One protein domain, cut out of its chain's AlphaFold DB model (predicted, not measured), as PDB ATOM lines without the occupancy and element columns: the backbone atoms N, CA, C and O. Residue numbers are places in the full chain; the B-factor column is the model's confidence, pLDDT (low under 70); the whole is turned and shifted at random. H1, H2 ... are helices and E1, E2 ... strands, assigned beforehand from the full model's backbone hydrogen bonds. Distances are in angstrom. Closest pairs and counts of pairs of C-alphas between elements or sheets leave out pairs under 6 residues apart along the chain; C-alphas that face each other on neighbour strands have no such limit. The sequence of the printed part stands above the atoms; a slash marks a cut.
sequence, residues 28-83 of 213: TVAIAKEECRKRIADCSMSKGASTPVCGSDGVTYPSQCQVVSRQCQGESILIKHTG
ATOM      1  N   THR A  28     200.721 230.613 199.254       78.81
ATOM      2  CA  THR A  28     201.908 231.133 199.958       78.81
ATOM      3  C   THR A  28     202.431 230.146 201.005       78.81
ATOM      4  O   THR A  28     203.636 229.918 201.098       78.81
ATOM      5  N   VAL A  29     201.526 229.481 201.728       80.88
ATOM      6  CA  VAL A  29     201.851 228.419 202.693       80.88
ATOM      7  C   VAL A  29     202.432 227.188 201.992       80.88
ATOM      8  O   VAL A  29     203.418 226.614 202.461       80.88
ATOM      9  N   ALA A  30     201.873 226.796 200.843       84.19
ATOM     10  CA  ALA A  30     202.395 225.688 200.044       84.19
ATOM     11  C   ALA A  30     203.802 225.980 199.489       84.19
ATOM     12  O   ALA A  30     204.682 225.123 199.572       84.19
ATOM     13  N   ILE A  31     204.036 227.200 198.993       88.62
ATOM     14  CA  ILE A  31     205.350 227.650 198.513       88.62
ATOM     15  C   ILE A  31     206.372 227.651 199.658       88.62
ATOM     16  O   ILE A  31     207.459 227.099 199.500       88.62
ATOM     17  N   ALA A  32     206.021 228.188 200.830       87.81
ATOM     18  CA  ALA A  32     206.909 228.207 201.995       87.81
ATOM     19  C   ALA A  32     207.286 226.792 202.476       87.81
ATOM     20  O   ALA A  32     208.432 226.533 202.850       87.81
ATOM     21  N   LYS A  33     206.337 225.849 202.425       90.19
ATOM     22  CA  LYS A  33     206.574 224.445 202.778       90.19
ATOM     23  C   LYS A  33     207.504 223.746 201.784       90.19
ATOM     24  O   LYS A  33     208.370 222.978 202.201       90.19
ATOM     25  N   GLU A  34     207.341 224.008 200.490       93.81
ATOM     26  CA  GLU A  34     208.211 223.446 199.454       93.81
ATOM     27  C   GLU A  34     209.628 224.023 199.530       93.81
ATOM     28  O   GLU A  34     210.605 223.278 199.463       93.81
ATOM     29  N   GLU A  35     209.749 225.330 199.755       94.44
ATOM     30  CA  GLU A  35     211.040 225.990 199.955       94.44
ATOM     31  C   GLU A  35     211.774 225.420 201.173       94.44
ATOM     32  O   GLU A  35     212.959 225.086 201.114       94.44
ATOM     33  N   CYS A  36     211.049 225.202 202.272       94.75
ATOM     34  CA  CYS A  36     211.601 224.508 203.423       94.75
ATOM     35  C   CYS A  36     212.110 223.100 203.073       94.75
ATOM     36  O   CYS A  36     213.209 222.714 203.483       94.75
ATOM     37  N   ARG A  37     211.325 222.317 202.322       94.31
ATOM     38  CA  ARG A  37     211.700 220.949 201.941       94.31
ATOM     39  C   ARG A  37     213.030 220.932 201.189       94.31
ATOM     40  O   ARG A  37     213.883 220.103 201.503       94.31
ATOM     41  N   LYS A  38     213.219 221.865 200.253       95.62
ATOM     42  CA  LYS A  38     214.480 222.031 199.515       95.62
ATOM     43  C   LYS A  38     215.634 222.383 200.451       95.62
ATOM     44  O   LYS A  38     216.630 221.670 200.462       95.62
ATOM     45  N   ARG A  39     215.454 223.365 201.344       93.81
ATOM     46  CA  ARG A  39     216.473 223.747 202.344       93.81
ATOM     47  C   ARG A  39     216.920 222.582 203.234       93.81
ATOM     48  O   ARG A  39     218.103 222.470 203.554       93.81
ATOM     49  N   ILE A  40     215.999 221.708 203.649       94.12
ATOM     50  CA  ILE A  40     216.331 220.509 204.441       94.12
ATOM     51  C   ILE A  40     217.097 219.484 203.593       94.12
ATOM     52  O   ILE A  40     218.052 218.878 204.089       94.12
ATOM     53  N   ALA A  41     216.694 219.281 202.337       93.38
ATOM     54  CA  ALA A  41     217.368 218.366 201.419       93.38
ATOM     55  C   ALA A  41     218.809 218.817 201.137       93.38
ATOM     56  O   ALA A  41     219.734 218.022 201.298       93.38
ATOM     57  N   ASP A  42     219.008 220.102 200.841       93.62
ATOM     58  CA  ASP A  42     220.330 220.689 200.604       93.62
ATOM     59  C   ASP A  42     221.220 220.576 201.847       93.62
ATOM     60  O   ASP A  42     222.382 220.173 201.765       93.62
ATOM     61  N   CYS A  43     220.655 220.844 203.030       92.94
ATOM     62  CA  CYS A  43     221.365 220.661 204.292       92.94
ATOM     63  C   CYS A  43     221.800 219.202 204.488       92.94
ATOM     64  O   CYS A  43     222.932 218.947 204.897       92.94
ATOM     65  N   SER A  44     220.929 218.240 204.175       92.06
ATOM     66  CA  SER A  44     221.203 216.812 204.378       92.06
ATOM     67  C   SER A  44     222.351 216.298 203.503       92.06
ATOM     68  O   SER A  44     223.012 215.333 203.873       92.06
ATOM     69  N   MET A  45     222.622 216.965 202.377       90.06
ATOM     70  CA  MET A  45     223.727 216.640 201.466       90.06
ATOM     71  C   MET A  45     225.056 217.310 201.853       90.06
ATOM     72  O   MET A  45     226.098 217.010 201.266       90.06
ATOM     73  N   SER A  46     225.053 218.203 202.846       87.25
ATOM     74  CA  SER A  46     226.263 218.880 203.316       87.25
ATOM     75  C   SER A  46     227.153 217.971 204.180       87.25
ATOM     76  O   SER A  46     226.685 217.127 204.952       87.25
ATOM     77  N   LYS A  47     228.482 218.148 204.090       78.31
ATOM     78  CA  LYS A  47     229.425 217.478 205.000       78.31
ATOM     79  C   LYS A  47     229.183 217.980 206.427       78.31
ATOM     80  O   LYS A  47     229.318 219.170 206.684       78.31
ATOM     81  N   GLY A  48     228.857 217.071 207.347       76.31
ATOM     82  CA  GLY A  48     228.484 217.420 208.725       76.31
ATOM     83  C   GLY A  48     226.974 217.423 208.994       76.31
ATOM     84  O   GLY A  48     226.561 217.714 210.109       76.31
ATOM     85  N   ALA A  49     226.136 217.005 208.040       80.31
ATOM     86  CA  ALA A  49     224.688 216.875 208.240       80.31
ATOM     87  C   ALA A  49     224.264 215.928 209.383       80.31
ATOM     88  O   ALA A  49     223.096 215.915 209.755       80.31
ATOM     89  N   SER A  50     225.177 215.138 209.953       88.56
ATOM     90  CA  SER A  50     224.924 214.269 211.117       88.56
ATOM     91  C   SER A  50     225.668 214.707 212.380       88.56
ATOM     92  O   SER A  50     225.620 214.003 213.386       88.56
ATOM     93  N   THR A  51     226.398 215.828 212.348       92.69
ATOM     94  CA  THR A  51     227.057 216.333 213.555       92.69
ATOM     95  C   THR A  51     226.022 217.010 214.448       92.69
ATOM     96  O   THR A  51     225.312 217.895 213.957       92.69
ATOM     97  N   PRO A  52     225.945 216.650 215.741       95.75
ATOM     98  CA  PRO A  52     225.016 217.287 216.655       95.75
ATOM     99  C   PRO A  52     225.349 218.769 216.820       95.75
ATOM    100  O   PRO A  52     226.505 219.172 216.677       95.75
ATOM    101  N   VAL A  53     224.341 219.577 217.132       95.81
ATOM    102  CA  VAL A  53     224.479 221.020 217.362       95.81
ATOM    103  C   VAL A  53     223.686 221.449 218.591       95.81
ATOM    104  O   VAL A  53     222.653 220.859 218.911       95.81
ATOM    105  N   CYS A  54     224.156 222.495 219.264       95.38
ATOM    106  CA  CYS A  54     223.450 223.102 220.381       95.38
ATOM    107  C   CYS A  54     222.582 224.262 219.897       95.38
ATOM    108  O   CYS A  54     223.098 225.226 219.320       95.38
ATOM    109  N   GLY A  55     221.275 224.179 220.144       95.31
ATOM    110  CA  GLY A  55     220.328 225.254 219.868       95.31
ATOM    111  C   GLY A  55     220.391 226.388 220.895       95.31
ATOM    112  O   GLY A  55     220.896 226.247 222.010       95.31
ATOM    113  N   SER A  56     219.852 227.549 220.527       93.62
ATOM    114  CA  SER A  56     219.687 228.713 221.405       93.62
ATOM    115  C   SER A  56     218.699 228.463 222.542       93.62
ATOM    116  O   SER A  56     218.714 229.180 223.538       93.62
ATOM    117  N   ASP A  57     217.862 227.442 222.396       89.75
ATOM    118  CA  ASP A  57     216.935 226.920 223.395       89.75
ATOM    119  C   ASP A  57     217.605 225.958 224.396       89.75
ATOM    120  O   ASP A  57     216.959 225.481 225.327       89.75
ATOM    121  N   GLY A  58     218.906 225.683 224.236       90.06
ATOM    122  CA  GLY A  58     219.656 224.767 225.092       90.06
ATOM    123  C   GLY A  58     219.391 223.290 224.800       90.06
ATOM    124  O   GLY A  58     219.817 222.437 225.580       90.06
ATOM    125  N   VAL A  59     218.711 222.971 223.694       91.62
ATOM    126  CA  VAL A  59     218.467 221.595 223.259       91.62
ATOM    127  C   VAL A  59     219.575 221.145 222.310       91.62
ATOM    128  O   VAL A  59     219.979 221.857 221.388       91.62
ATOM    129  N   THR A  60     220.075 219.930 222.534       94.69
ATOM    130  CA  THR A  60     220.979 219.262 221.593       94.69
ATOM    131  C   THR A  60     220.168 218.642 220.465       94.69
ATOM    132  O   THR A  60     219.381 217.722 220.696       94.69
ATOM    133  N   TYR A  61     220.413 219.089 219.241       95.31
ATOM    134  CA  TYR A  61     219.826 218.516 218.036       95.31
ATOM    135  C   TYR A  61     220.812 217.521 217.411       95.31
ATOM    136  O   TYR A  61     221.980 217.880 217.253       95.31
ATOM    137  N   PRO A  62     220.408 216.294 217.017       95.19
ATOM    138  CA  PRO A  62     221.233 215.347 216.258       95.19
ATOM    139  C   PRO A  62     221.876 215.915 214.990       95.19
ATOM    140  O   PRO A  62     222.885 215.376 214.545       95.19
ATOM    141  N   SER A  63     221.314 216.974 214.403       95.50
ATOM    142  CA  SER A  63     221.917 217.646 213.258       95.50
ATOM    143  C   SER A  63     221.482 219.093 213.090       95.50
ATOM    144  O   SER A  63     220.390 219.492 213.500       95.50
ATOM    145  N   GLN A  64     222.299 219.864 212.368       94.94
ATOM    146  CA  GLN A  64     221.926 221.188 211.866       94.94
ATOM    147  C   GLN A  64     220.639 221.150 211.024       94.94
ATOM    148  O   GLN A  64     219.814 222.057 211.120       94.94
ATOM    149  N   CYS A  65     220.410 220.088 210.248       96.06
ATOM    150  CA  CYS A  65     219.228 219.979 209.389       96.06
ATOM    151  C   CYS A  65     217.940 219.760 210.183       96.06
ATOM    152  O   CYS A  65     216.868 220.184 209.753       96.06
ATOM    153  N   GLN A  66     218.032 219.165 211.374       96.06
ATOM    154  CA  GLN A  66     216.894 219.101 212.281       96.06
ATOM    155  C   GLN A  66     216.531 220.490 212.824       96.06
ATOM    156  O   GLN A  66     215.345 220.796 212.923       96.06
ATOM    157  N   VAL A  67     217.513 221.357 213.099       95.94
ATOM    158  CA  VAL A  67     217.250 222.757 213.479       95.94
ATOM    159  C   VAL A  67     216.551 223.502 212.339       95.94
ATOM    160  O   VAL A  67     215.539 224.156 212.574       95.94
ATOM    161  N   VAL A  68     217.013 223.339 211.093       95.25
ATOM    162  CA  VAL A  68     216.342 223.910 209.904       95.25
ATOM    163  C   VAL A  68     214.897 223.411 209.791       95.25
ATOM    164  O   VAL A  68     213.990 224.195 209.532       95.25
ATOM    165  N   SER A  69     214.660 222.124 210.055       95.75
ATOM    166  CA  SER A  69     213.312 221.547 210.069       95.75
ATOM    167  C   SER A  69     212.404 222.183 211.129       95.75
ATOM    168  O   SER A  69     211.265 222.539 210.825       95.75
ATOM    169  N   ARG A  70     212.910 222.413 212.348       96.62
ATOM    170  CA  ARG A  70     212.170 223.127 213.404       96.62
ATOM    171  C   ARG A  70     211.861 224.575 213.029       96.62
ATOM    172  O   ARG A  70     210.743 225.036 213.241       96.62
ATOM    173  N   GLN A  71     212.808 225.272 212.402       96.00
ATOM    174  CA  GLN A  71     212.583 226.633 211.906       96.00
ATOM    175  C   GLN A  71     211.433 226.695 210.902       96.00
ATOM    176  O   GLN A  71     210.611 227.608 210.953       96.00
ATOM    177  N   CYS A  72     211.306 225.689 210.040       95.44
ATOM    178  CA  CYS A  72     210.172 225.598 209.129       95.44
ATOM    179  C   CYS A  72     208.827 225.322 209.808       95.44
ATOM    180  O   CYS A  72     207.783 225.575 209.212       95.44
ATOM    181  N   GLN A  73     208.837 224.792 211.032       94.81
ATOM    182  CA  GLN A  73     207.644 224.617 211.864       94.81
ATOM    183  C   GLN A  73     207.278 225.903 212.626       94.81
ATOM    184  O   GLN A  73     206.307 225.906 213.377       94.81
ATOM    185  N   GLY A  74     208.028 226.995 212.423       94.12
ATOM    186  CA  GLY A  74     207.807 228.288 213.072       94.12
ATOM    187  C   GLY A  74     208.633 228.504 214.342       94.12
ATOM    188  O   GLY A  74     208.414 229.487 215.044       94.12
ATOM    189  N   GLU A  75     209.585 227.620 214.658       95.44
ATOM    190  CA  GLU A  75     210.435 227.767 215.842       95.44
ATOM    191  C   GLU A  75     211.647 228.673 215.559       95.44
ATOM    192  O   GLU A  75     212.443 228.430 214.653       95.44
ATOM    193  N   SER A  76     211.855 229.713 216.364       94.81
ATOM    194  CA  SER A  76     212.988 230.637 216.216       94.81
ATOM    195  C   SER A  76     214.250 230.128 216.933       94.81
ATOM    196  O   SER A  76     214.702 230.725 217.912       94.81
ATOM    197  N   ILE A  77     214.807 229.004 216.480       95.69
ATOM    198  CA  ILE A  77     215.997 228.377 217.084       95.69
ATOM    199  C   ILE A  77     217.247 228.751 216.289       95.69
ATOM    200  O   ILE A  77     217.318 228.502 215.088       95.69
ATOM    201  N   LEU A  78     218.261 229.303 216.953       95.56
ATOM    202  CA  LEU A  78     219.579 229.569 216.373       95.56
ATOM    203  C   LEU A  78     220.573 228.498 216.818       95.56
ATOM    204  O   LEU A  78     220.480 227.993 217.930       95.56
ATOM    205  N   ILE A  79     221.558 228.172 215.985       94.56
ATOM    206  CA  ILE A  79     222.657 227.298 216.412       94.56
ATOM    207  C   ILE A  79     223.657 228.143 217.196       94.56
ATOM    208  O   ILE A  79     224.223 229.093 216.660       94.56
ATOM    209  N   LYS A  80     223.874 227.795 218.465       94.81
ATOM    210  CA  LYS A  80     224.828 228.478 219.342       94.81
ATOM    211  C   LYS A  80     226.256 227.991 219.106       94.81
ATOM    212  O   LYS A  80     227.175 228.800 219.044       94.81
ATOM    213  N   HIS A  81     226.441 226.679 218.989       94.44
ATOM    214  CA  HIS A  81     227.714 226.057 218.628       94.44
ATOM    215  C   HIS A  81     227.503 224.639 218.078       94.44
ATOM    216  O   HIS A  81     226.475 224.006 218.325       94.44
ATOM    217  N   THR A  82     228.498 224.131 217.349       94.50
ATOM    218  CA  THR A  82     228.563 222.726 216.923       94.50
ATOM    219  C   THR A  82     228.874 221.822 218.120       94.50
ATOM    220  O   THR A  82     229.545 222.236 219.067       94.50
ATOM    221  N   GLY A  83     228.386 220.586 218.091       92.88
ATOM    222  CA  GLY A  83     228.443 219.639 219.201       92.88
ATOM    223  C   GLY A  83     227.206 219.695 220.107       92.88
ATOM    224  O   GLY A  83     226.360 220.577 219.957       92.88
TER     225      GLY A  83
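Overview. This is residues 28 to 83 of the 213 residues of the protein "Smoc2 protein" of Fopius arisanus (UniProt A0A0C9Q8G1). A small two-stranded sheet of E1 and E2 sits at one end of a pair of side-by-side helices, the long H1 and the shorter H2, which run opposite ways; the sheet lies near residues 64 to 68 of H2. Residues 60 to 61 add a short antiparallel pairing to E1. The printed part has 56 residues with two named helices and two named strands, in the order H1, E1, H2, E2 along the chain; the sheet's order is E1 - E2, antiparallel, and the class is mixed, helices and strands. The whole is compact, with a radius of gyration of the C-alphas of 11.3 A, and flat in outline, spanning 34 by 24 by 12 A.

Arrangement. E1, residues 53 to 55, and E2, residues 79 to 82, are antiparallel neighbours, with 160 degrees between their N-to-C directions. The C-alphas of residues 53 and 82 face each other at 4.4 A. Across the pair, N 54 and O 81 are 2.9 A apart and N 80 and O 54 are 2.8 A apart, both within hydrogen-bond range. Outside the named strands, residues 60 to 61 pair antiparallel with residues 53 to 54 of E1. For H2, residues 64 to 72, the closest C-alphas to E1 are those of Gln 64 and Val 53, 6.1 A apart. The closest C-alphas of H2 and E2 are those of Val 67 and Ile 79, 7.6 A apart. H1, residues 28 to 44, and H2 touch, with the C-alphas of Cys 43 and Cys 65 closest at 5.6 A. Their lines stand at a shallow tilt of 4 degrees, and they run opposite ways. H1 and E2 are apart. In H1 and H2 every O i to N i+4 pair is within hydrogen-bond range.

Along the chain. E1 begins at C-alpha 53, at (224.479, 221.020, 217.362), and its three residues end at Gly 55. E2 has four residues, from Ile 79 to Thr 82, with C-alpha 82 at (228.563, 222.726, 216.923). H2 has nine residues, from Gln 64 to Cys 72, and measures 12.8 A from first to last C-alpha. H1 has 17 residues and measures 24.4 A, from C-alpha 28 at (201.908, 231.133, 199.958) to C-alpha 44 at (221.203, 216.812, 204.378).

Size, cuts and confidence. The two C-alphas farthest apart are those of Thr 28 and Gly 83, the first and last printed residues, at 34.7 A. The printed part has no cut. The links H1 to E1, E1 to H2 and H2 to E2 are short but not tight, with 8, 8 and 6 residues. The mean pLDDT of the printed part is 92.3, and no printed residue is under 70.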